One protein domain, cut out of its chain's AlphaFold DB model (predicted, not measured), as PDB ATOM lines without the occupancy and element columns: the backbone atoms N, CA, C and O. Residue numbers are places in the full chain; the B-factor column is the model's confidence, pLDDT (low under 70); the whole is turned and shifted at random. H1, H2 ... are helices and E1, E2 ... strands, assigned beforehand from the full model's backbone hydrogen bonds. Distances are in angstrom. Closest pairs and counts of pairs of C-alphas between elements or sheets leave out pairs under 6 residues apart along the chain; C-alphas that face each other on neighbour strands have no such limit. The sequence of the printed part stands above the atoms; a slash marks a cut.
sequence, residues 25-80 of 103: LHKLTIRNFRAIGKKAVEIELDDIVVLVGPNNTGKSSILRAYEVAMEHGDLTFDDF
ATOM      1  N   LEU A  25     144.380  18.965  60.313       86.88
ATOM      2  CA  LEU A  25     144.722  17.557  60.469       86.88
ATOM      3  C   LEU A  25     143.462  16.721  60.219       86.88
ATOM      4  O   LEU A  25     142.484  16.878  60.937       86.88
ATOM      5  N   HIS A  26     143.493  15.852  59.207       90.88
ATOM      6  CA  HIS A  26     142.349  15.009  58.827       90.88
ATOM      7  C   HIS A  26     142.416  13.595  59.399       90.88
ATOM      8  O   HIS A  26     141.395  12.955  59.626       90.88
ATOM      9  N   LYS A  27     143.625  13.071  59.602       94.38
ATOM     10  CA  LYS A  27     143.830  11.707  60.077       94.38
ATOM     11  C   LYS A  27     145.089  11.632  60.920       94.38
ATOM     12  O   LYS A  27     146.136  12.143  60.522       94.38
ATOM     13  N   LEU A  28     144.990  10.954  62.055       94.94
ATOM     14  CA  LEU A  28     146.100  10.664  62.951       94.94
ATOM     15  C   LEU A  28     146.294   9.147  63.022       94.94
ATOM     16  O   LEU A  28     145.370   8.409  63.357       94.94
ATOM     17  N   THR A  29     147.496   8.675  62.688       96.25
ATOM     18  CA  THR A  29     147.875   7.256  62.788       96.25
ATOM     19  C   THR A  29     149.002   7.115  63.797       96.25
ATOM     20  O   THR A  29     150.082   7.666  63.597       96.25
ATOM     21  N   ILE A  30     148.759   6.377  64.879       95.31
ATOM     22  CA  ILE A  30     149.678   6.264  66.017       95.31
ATOM     23  C   ILE A  30     150.103   4.807  66.183       95.31
ATOM     24  O   ILE A  30     149.263   3.908  66.185       95.31
ATOM     25  N   ARG A  31     151.404   4.561  66.350       94.31
ATOM     26  CA  ARG A  31     151.982   3.224  66.553       94.31
ATOM     27  C   ARG A  31     153.240   3.309  67.405       94.31
ATOM     28  O   ARG A  31     153.983   4.275  67.273       94.31
ATOM     29  N   ASN A  32     153.508   2.271  68.199       93.06
ATOM     30  CA  ASN A  32     154.687   2.190  69.070       93.06
ATOM     31  C   ASN A  32     154.889   3.463  69.915       93.06
ATOM     32  O   ASN A  32     155.994   3.992  69.978       93.06
ATOM     33  N   PHE A  33     153.815   3.956  70.527       93.50
ATOM     34  CA  PHE A  33     153.787   5.223  71.248       93.50
ATOM     35  C   PHE A  33     153.044   5.064  72.575       93.50
ATOM     36  O   PHE A  33     151.835   4.806  72.591       93.50
ATOM     37  N   ARG A  34     153.743   5.225  73.702       93.12
ATOM     38  CA  ARG A  34     153.208   5.015  75.060       93.12
ATOM     39  C   ARG A  34     152.417   3.698  75.171       93.12
ATOM     40  O   ARG A  34     152.954   2.625  74.914       93.12
ATOM     41  N   ALA A  35     151.130   3.769  75.532       92.88
ATOM     42  CA  ALA A  35     150.239   2.616  75.678       92.88
ATOM     43  C   ALA A  35     149.826   1.972  74.336       92.88
ATOM     44  O   ALA A  35     149.214   0.905  74.327       92.88
ATOM     45  N   ILE A  36     150.140   2.605  73.201       92.81
ATOM     46  CA  ILE A  36     149.818   2.115  71.860       92.81
ATOM     47  C   ILE A  36     150.995   1.279  71.353       92.81
ATOM     48  O   ILE A  36     152.070   1.794  71.051       92.81
ATOM     49  N   GLY A  37     150.791  -0.034  71.262       89.06
ATOM     50  CA  GLY A  37     151.816  -0.980  70.819       89.06
ATOM     51  C   GLY A  37     152.023  -1.019  69.299       89.06
ATOM     52  O   GLY A  37     151.799  -0.051  68.573       89.06
ATOM     53  N   LYS A  38     152.438  -2.192  68.801       89.25
ATOM     54  CA  LYS A  38     152.743  -2.414  67.374       89.25
ATOM     55  C   LYS A  38     151.527  -2.287  66.459       89.25
ATOM     56  O   LYS A  38     151.676  -1.911  65.299       89.25
ATOM     57  N   LYS A  39     150.342  -2.636  66.966       93.44
ATOM     58  CA  LYS A  39     149.085  -2.456  66.242       93.44
ATOM     59  C   LYS A  39     148.724  -0.975  66.283       93.44
ATOM     60  O   LYS A  39     148.491  -0.440  67.364       93.44
ATOM     61  N   ALA A  40     148.704  -0.348  65.112       94.06
ATOM     62  CA  ALA A  40     148.402   1.067  64.994       94.06
ATOM     63  C   ALA A  40     146.945   1.365  65.374       94.06
ATOM     64  O   ALA A  40     146.052   0.537  65.171       94.06
ATOM     65  N   VAL A  41     146.731   2.566  65.904       95.12
ATOM     66  CA  VAL A  41     145.413   3.173  66.085       95.12
ATOM     67  C   VAL A  41     145.286   4.292  65.061       95.12
ATOM     68  O   VAL A  41     146.167   5.145  64.959       95.12
ATOM     69  N   GLU A  42     144.198   4.268  64.303       96.06
ATOM     70  CA  GLU A  42     143.870   5.269  63.294       96.06
ATOM     71  C   GLU A  42     142.636   6.041  63.741       96.06
ATOM     72  O   GLU A  42     141.659   5.444  64.197       96.06
ATOM     73  N   ILE A  43     142.702   7.366  63.641       94.81
ATOM     74  CA  ILE A  43     141.636   8.274  64.055       94.81
ATOM     75  C   ILE A  43     141.425   9.277  62.933       94.81
ATOM     76  O   ILE A  43     142.362   9.971  62.535       94.81
ATOM     77  N   GLU A  44     140.201   9.340  62.431       94.12
ATOM     78  CA  GLU A  44     139.755  10.386  61.516       94.12
ATOM     79  C   GLU A  44     139.306  11.592  62.346       94.12
ATOM     80  O   GLU A  44     138.658  11.447  63.386       94.12
ATOM     81  N   LEU A  45     139.760  12.774  61.945       92.56
ATOM     82  CA  LEU A  45     139.582  14.017  62.679       92.56
ATOM     83  C   LEU A  45     138.641  14.924  61.891       92.56
ATOM     84  O   LEU A  45     139.044  15.567  60.921       92.56
ATOM     85  N   ASP A  46     137.393  14.955  62.348       87.88
ATOM     86  CA  ASP A  46     136.332  15.813  61.828       87.88
ATOM     87  C   ASP A  46     136.140  17.041  62.739       87.88
ATOM     88  O   ASP A  46     137.090  17.537  63.347       87.88
ATOM     89  N   ASP A  47     134.922  17.576  62.834       88.38
ATOM     90  CA  ASP A  47     134.659  18.806  63.587       88.38
ATOM     91  C   ASP A  47     134.701  18.605  65.108       88.38
ATOM     92  O   ASP A  47     135.178  19.476  65.835       88.38
ATOM     93  N   ILE A  48     134.231  17.455  65.606       91.19
ATOM     94  CA  ILE A  48     134.296  17.089  67.027       91.19
ATOM     95  C   ILE A  48     134.609  15.598  67.142       91.19
ATOM     96  O   ILE A  48     133.879  14.760  66.617       91.19
ATOM     97  N   VAL A  49     135.656  15.262  67.898       91.19
ATOM     98  CA  VAL A  49     136.037  13.876  68.202       91.19
ATOM     99  C   VAL A  49     135.981  13.649  69.706       91.19
ATOM    100  O   VAL A  49     136.526  14.429  70.487       91.19
ATOM    101  N   VAL A  50     135.341  12.554  70.121       94.44
ATOM    102  CA  VAL A  50     135.222  12.166  71.530       94.44
ATOM    103  C   VAL A  50     135.891  10.812  71.743       94.44
ATOM    104  O   VAL A  50     135.523   9.818  71.122       94.44
ATOM    105  N   LEU A  51     136.866  10.760  72.651       94.44
ATOM    106  CA  LEU A  51     137.568   9.528  73.011       94.44
ATOM    107  C   LEU A  51     136.891   8.866  74.218       94.44
ATOM    108  O   LEU A  51     136.945   9.388  75.333       94.44
ATOM    109  N   VAL A  52     136.301   7.685  74.017       94.94
ATOM    110  CA  VAL A  52     135.634   6.901  75.072       94.94
ATOM    111  C   VAL A  52     136.302   5.545  75.279       94.94
ATOM    112  O   VAL A  52     136.923   4.987  74.379       94.94
ATOM    113  N   GLY A  53     136.190   5.010  76.493       93.50
ATOM    114  CA  GLY A  53     136.705   3.687  76.844       93.50
ATOM    115  C   GLY A  53     137.127   3.591  78.310       93.50
ATOM    116  O   GLY A  53     137.091   4.602  79.020       93.50
ATOM    117  N   PRO A  54     137.558   2.408  78.771       95.56
ATOM    118  CA  PRO A  54     138.027   2.200  80.138       95.56
ATOM    119  C   PRO A  54     139.233   3.076  80.517       95.56
ATOM    120  O   PRO A  54     139.907   3.687  79.674       95.56
ATOM    121  N   ASN A  55     139.503   3.168  81.819       93.44
ATOM    122  CA  ASN A  55     140.707   3.832  82.313       93.44
ATOM    123  C   ASN A  55     141.955   3.066  81.855       93.44
ATOM    124  O   ASN A  55     141.927   1.847  81.718       93.44
ATOM    125  N   ASN A  56     143.037   3.799  81.584       88.81
ATOM    126  CA  ASN A  56     144.307   3.252  81.098       88.81
ATOM    127  C   ASN A  56     144.290   2.544  79.726       88.81
ATOM    128  O   ASN A  56     145.296   1.962  79.340       88.81
ATOM    129  N   THR A  57     143.229   2.658  78.921       92.12
ATOM    130  CA  THR A  57     143.204   2.088  77.551       92.12
ATOM    131  C   THR A  57     144.029   2.890  76.526       92.12
ATOM    132  O   THR A  57     144.116   2.505  75.367       92.12
ATOM    133  N   GLY A  58     144.654   4.005  76.926       92.56
ATOM    134  CA  GLY A  58     145.514   4.810  76.042       92.56
ATOM    135  C   GLY A  58     144.884   6.098  75.504       92.56
ATOM    136  O   GLY A  58     145.468   6.739  74.638       92.56
ATOM    137  N   LYS A  59     143.741   6.540  76.047       96.38
ATOM    138  CA  LYS A  59     143.103   7.819  75.665       96.38
ATOM    139  C   LYS A  59     144.056   9.015  75.813       96.38
ATOM    140  O   LYS A  59     144.219   9.792  74.882       96.38
ATOM    141  N   SER A  60     144.761   9.117  76.941       95.81
ATOM    142  CA  SER A  60     145.765  10.172  77.154       95.81
ATOM    143  C   SER A  60     146.988  10.024  76.241       95.81
ATOM    144  O   SER A  60     147.634  11.016  75.921       95.81
ATOM    145  N   SER A  61     147.308   8.804  75.790       95.56
ATOM    146  CA  SER A  61     148.369   8.578  74.800       95.56
ATOM    147  C   SER A  61     147.985   9.136  73.431       95.56
ATOM    148  O   SER A  61     148.833   9.712  72.764       95.56
ATOM    149  N   ILE A  62     146.711   9.036  73.041       95.81
ATOM    150  CA  ILE A  62     146.201   9.652  71.808       95.81
ATOM    151  C   ILE A  62     146.324  11.178  71.875       95.81
ATOM    152  O   ILE A  62     146.845  11.786  70.944       95.81
ATOM    153  N   LEU A  63     145.894  11.788  72.985       94.88
ATOM    154  CA  LEU A  63     145.987  13.241  73.166       94.88
ATOM    155  C   LEU A  63     147.439  13.732  73.119       94.88
ATOM    156  O   LEU A  63     147.723  14.708  72.434       94.88
ATOM    157  N   ARG A  64     148.369  13.016  73.767       94.38
ATOM    158  CA  ARG A  64     149.798  13.343  73.674       94.38
ATOM    159  C   ARG A  64     150.318  13.245  72.238       94.38
ATOM    160  O   ARG A  64     151.069  14.110  71.811       94.38
ATOM    161  N   ALA A  65     149.961  12.193  71.503       94.06
ATOM    162  CA  ALA A  65     150.415  12.040  70.122       94.06
ATOM    163  C   ALA A  65     149.916  13.193  69.237       94.06
ATOM    164  O   ALA A  65     150.652  13.675  68.380       94.06
ATOM    165  N   TYR A  66     148.684  13.652  69.472       93.62
ATOM    166  CA  TYR A  66     148.134  14.826  68.803       93.62
ATOM    167  C   TYR A  66     148.907  16.107  69.158       93.62
ATOM    168  O   TYR A  66     149.291  16.845  68.257       93.62
ATOM    169  N   GLU A  67     149.183  16.341  70.445       92.38
ATOM    170  CA  GLU A  67     149.986  17.476  70.933       92.38
ATOM    171  C   GLU A  67     151.367  17.514  70.261       92.38
ATOM    172  O   GLU A  67     151.723  18.505  69.633       92.38
ATOM    173  N   VAL A  68     152.105  16.400  70.296       91.75
ATOM    174  CA  VAL A  68     153.431  16.266  69.668       91.75
ATOM    175  C   VAL A  68     153.382  16.570  68.166       91.75
ATOM    176  O   VAL A  68     154.235  17.291  67.652       91.75
ATOM    177  N   ALA A  69     152.371  16.054  67.461       89.81
ATOM    178  CA  ALA A  69     152.229  16.242  66.019       89.81
ATOM    179  C   ALA A  69     151.849  17.678  65.618       89.81
ATOM    180  O   ALA A  69     152.179  18.103  64.512       89.81
ATOM    181  N   MET A  70     151.134  18.408  66.477       87.44
ATOM    182  CA  MET A  70     150.654  19.762  66.180       87.44
ATOM    183  C   MET A  70     151.589  20.860  66.702       87.44
ATOM    184  O   MET A  70     151.766  21.873  66.028       87.44
ATOM    185  N   GLU A  71     152.195  20.681  67.877       79.44
ATOM    186  CA  GLU A  71     152.877  21.760  68.609       79.44
ATOM    187  C   GLU A  71     154.412  21.748  68.496       79.44
ATOM    188  O   GLU A  71     155.081  22.410  69.279       79.44
ATOM    189  N   HIS A  72     154.999  21.057  67.509       68.62
ATOM    190  CA  HIS A  72     156.462  20.855  67.433       68.62
ATOM    191  C   HIS A  72     157.035  20.326  68.764       68.62
ATOM    192  O   HIS A  72     158.100  20.748  69.210       68.62
ATOM    193  N   GLY A  73     156.303  19.429  69.428       72.12
ATOM    194  CA  GLY A  73     156.771  18.818  70.665       72.12
ATOM    195  C   GLY A  73     157.859  17.790  70.375       72.12
ATOM    196  O   GLY A  73     157.668  16.909  69.538       72.12
ATOM    197  N   ASP A  74     158.979  17.862  71.086       84.75
ATOM    198  CA  ASP A  74     159.984  16.804  71.039       84.75
ATOM    199  C   ASP A  74     159.454  15.531  71.714       84.75
ATOM    200  O   ASP A  74     158.783  15.569  72.754       84.75
ATOM    201  N   LEU A  75     159.770  14.380  71.119       88.25
ATOM    202  CA  LEU A  75     159.498  13.079  71.722       88.25
ATOM    203  C   LEU A  75     160.444  12.848  72.901       88.25
ATOM    204  O   LEU A  75     161.658  13.022  72.774       88.25
ATOM    205  N   THR A  76     159.907  12.389  74.028       88.31
ATOM    206  CA  THR A  76     160.721  11.970  75.178       88.31
ATOM    207  C   THR A  76     160.845  10.449  75.236       88.31
ATOM    208  O   THR A  76     160.120   9.720  74.563       88.31
ATOM    209  N   PHE A  77     161.754   9.926  76.062       86.88
ATOM    210  CA  PHE A  77     161.893   8.476  76.244       86.88
ATOM    211  C   PHE A  77     160.593   7.801  76.690       86.88
ATOM    212  O   PHE A  77     160.280   6.712  76.215       86.88
ATOM    213  N   ASP A  78     159.802   8.472  77.527       88.81
ATOM    214  CA  ASP A  78     158.519   7.962  78.023       88.81
ATOM    215  C   ASP A  78     157.462   7.819  76.920       88.81
ATOM    216  O   ASP A  78     156.476   7.092  77.078       88.81
ATOM    217  N   ASP A  79     157.659   8.497  75.789       90.94
ATOM    218  CA  ASP A  79     156.798   8.362  74.624       90.94
ATOM    219  C   ASP A  79     157.027   7.033  73.885       90.94
ATOM    220  O   ASP A  79     156.150   6.584  73.143       90.94
ATOM    221  N   PHE A  80     158.139   6.341  74.145       90.56
ATOM    222  CA  PHE A  80     158.443   5.040  73.559       90.56
ATOM    223  C   PHE A  80     158.082   3.891  74.514       90.56
ATOM    224  O   PHE A  80     158.434   3.923  75.696       90.56
TER     225      PHE A  80
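This is residues 25 to 80 of the 103 residues of the protein "AAA_15 domain-containing protein" of Luteibacter rhizovicinus DSM 16549 (UniProt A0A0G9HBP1). Little regular structure is present: a small two-stranded hairpin, E1 and E2, has one helix, H1, over one face, mainly beside E1, with long loops around them. Residues 45 to 58 swing out from E2 to reach H1, and residues 71 to 80 fold back after it. The printed part has 56 residues, of which 20 are in named elements, in the order E1, E2, H1; the class is mixed. It is compact, with a radius of gyration of the C-alphas of 11.1 A and spans of 32 by 28 by 18 A.

E1, residues 27 to 30, and E2, residues 41 to 44, form an antiparallel hairpin, their directions 168 degrees apart. N 28 and O 43, at 2.8 A, are within hydrogen-bond range. The closest C-alphas of E1 and H1, residues 59 to 70, are those of Ile 30 and Ala 65, 7.1 A apart. In H1 every O i to N i+4 pair is within hydrogen-bond range.

E1 begins at C-alpha 27 (143.830, 11.707, 60.077) and spans 10.0 A; E2 spans 10.2 A. H1 spans 17.0 A, ending at C-alpha 70 (150.654, 19.762, 66.180).

The farthest C-alphas, of Asp 47 and Phe 77, are 31.8 A apart. The printed part has no cut. The link from E2 to H1 is long. Residue 72 has pLDDT under 70.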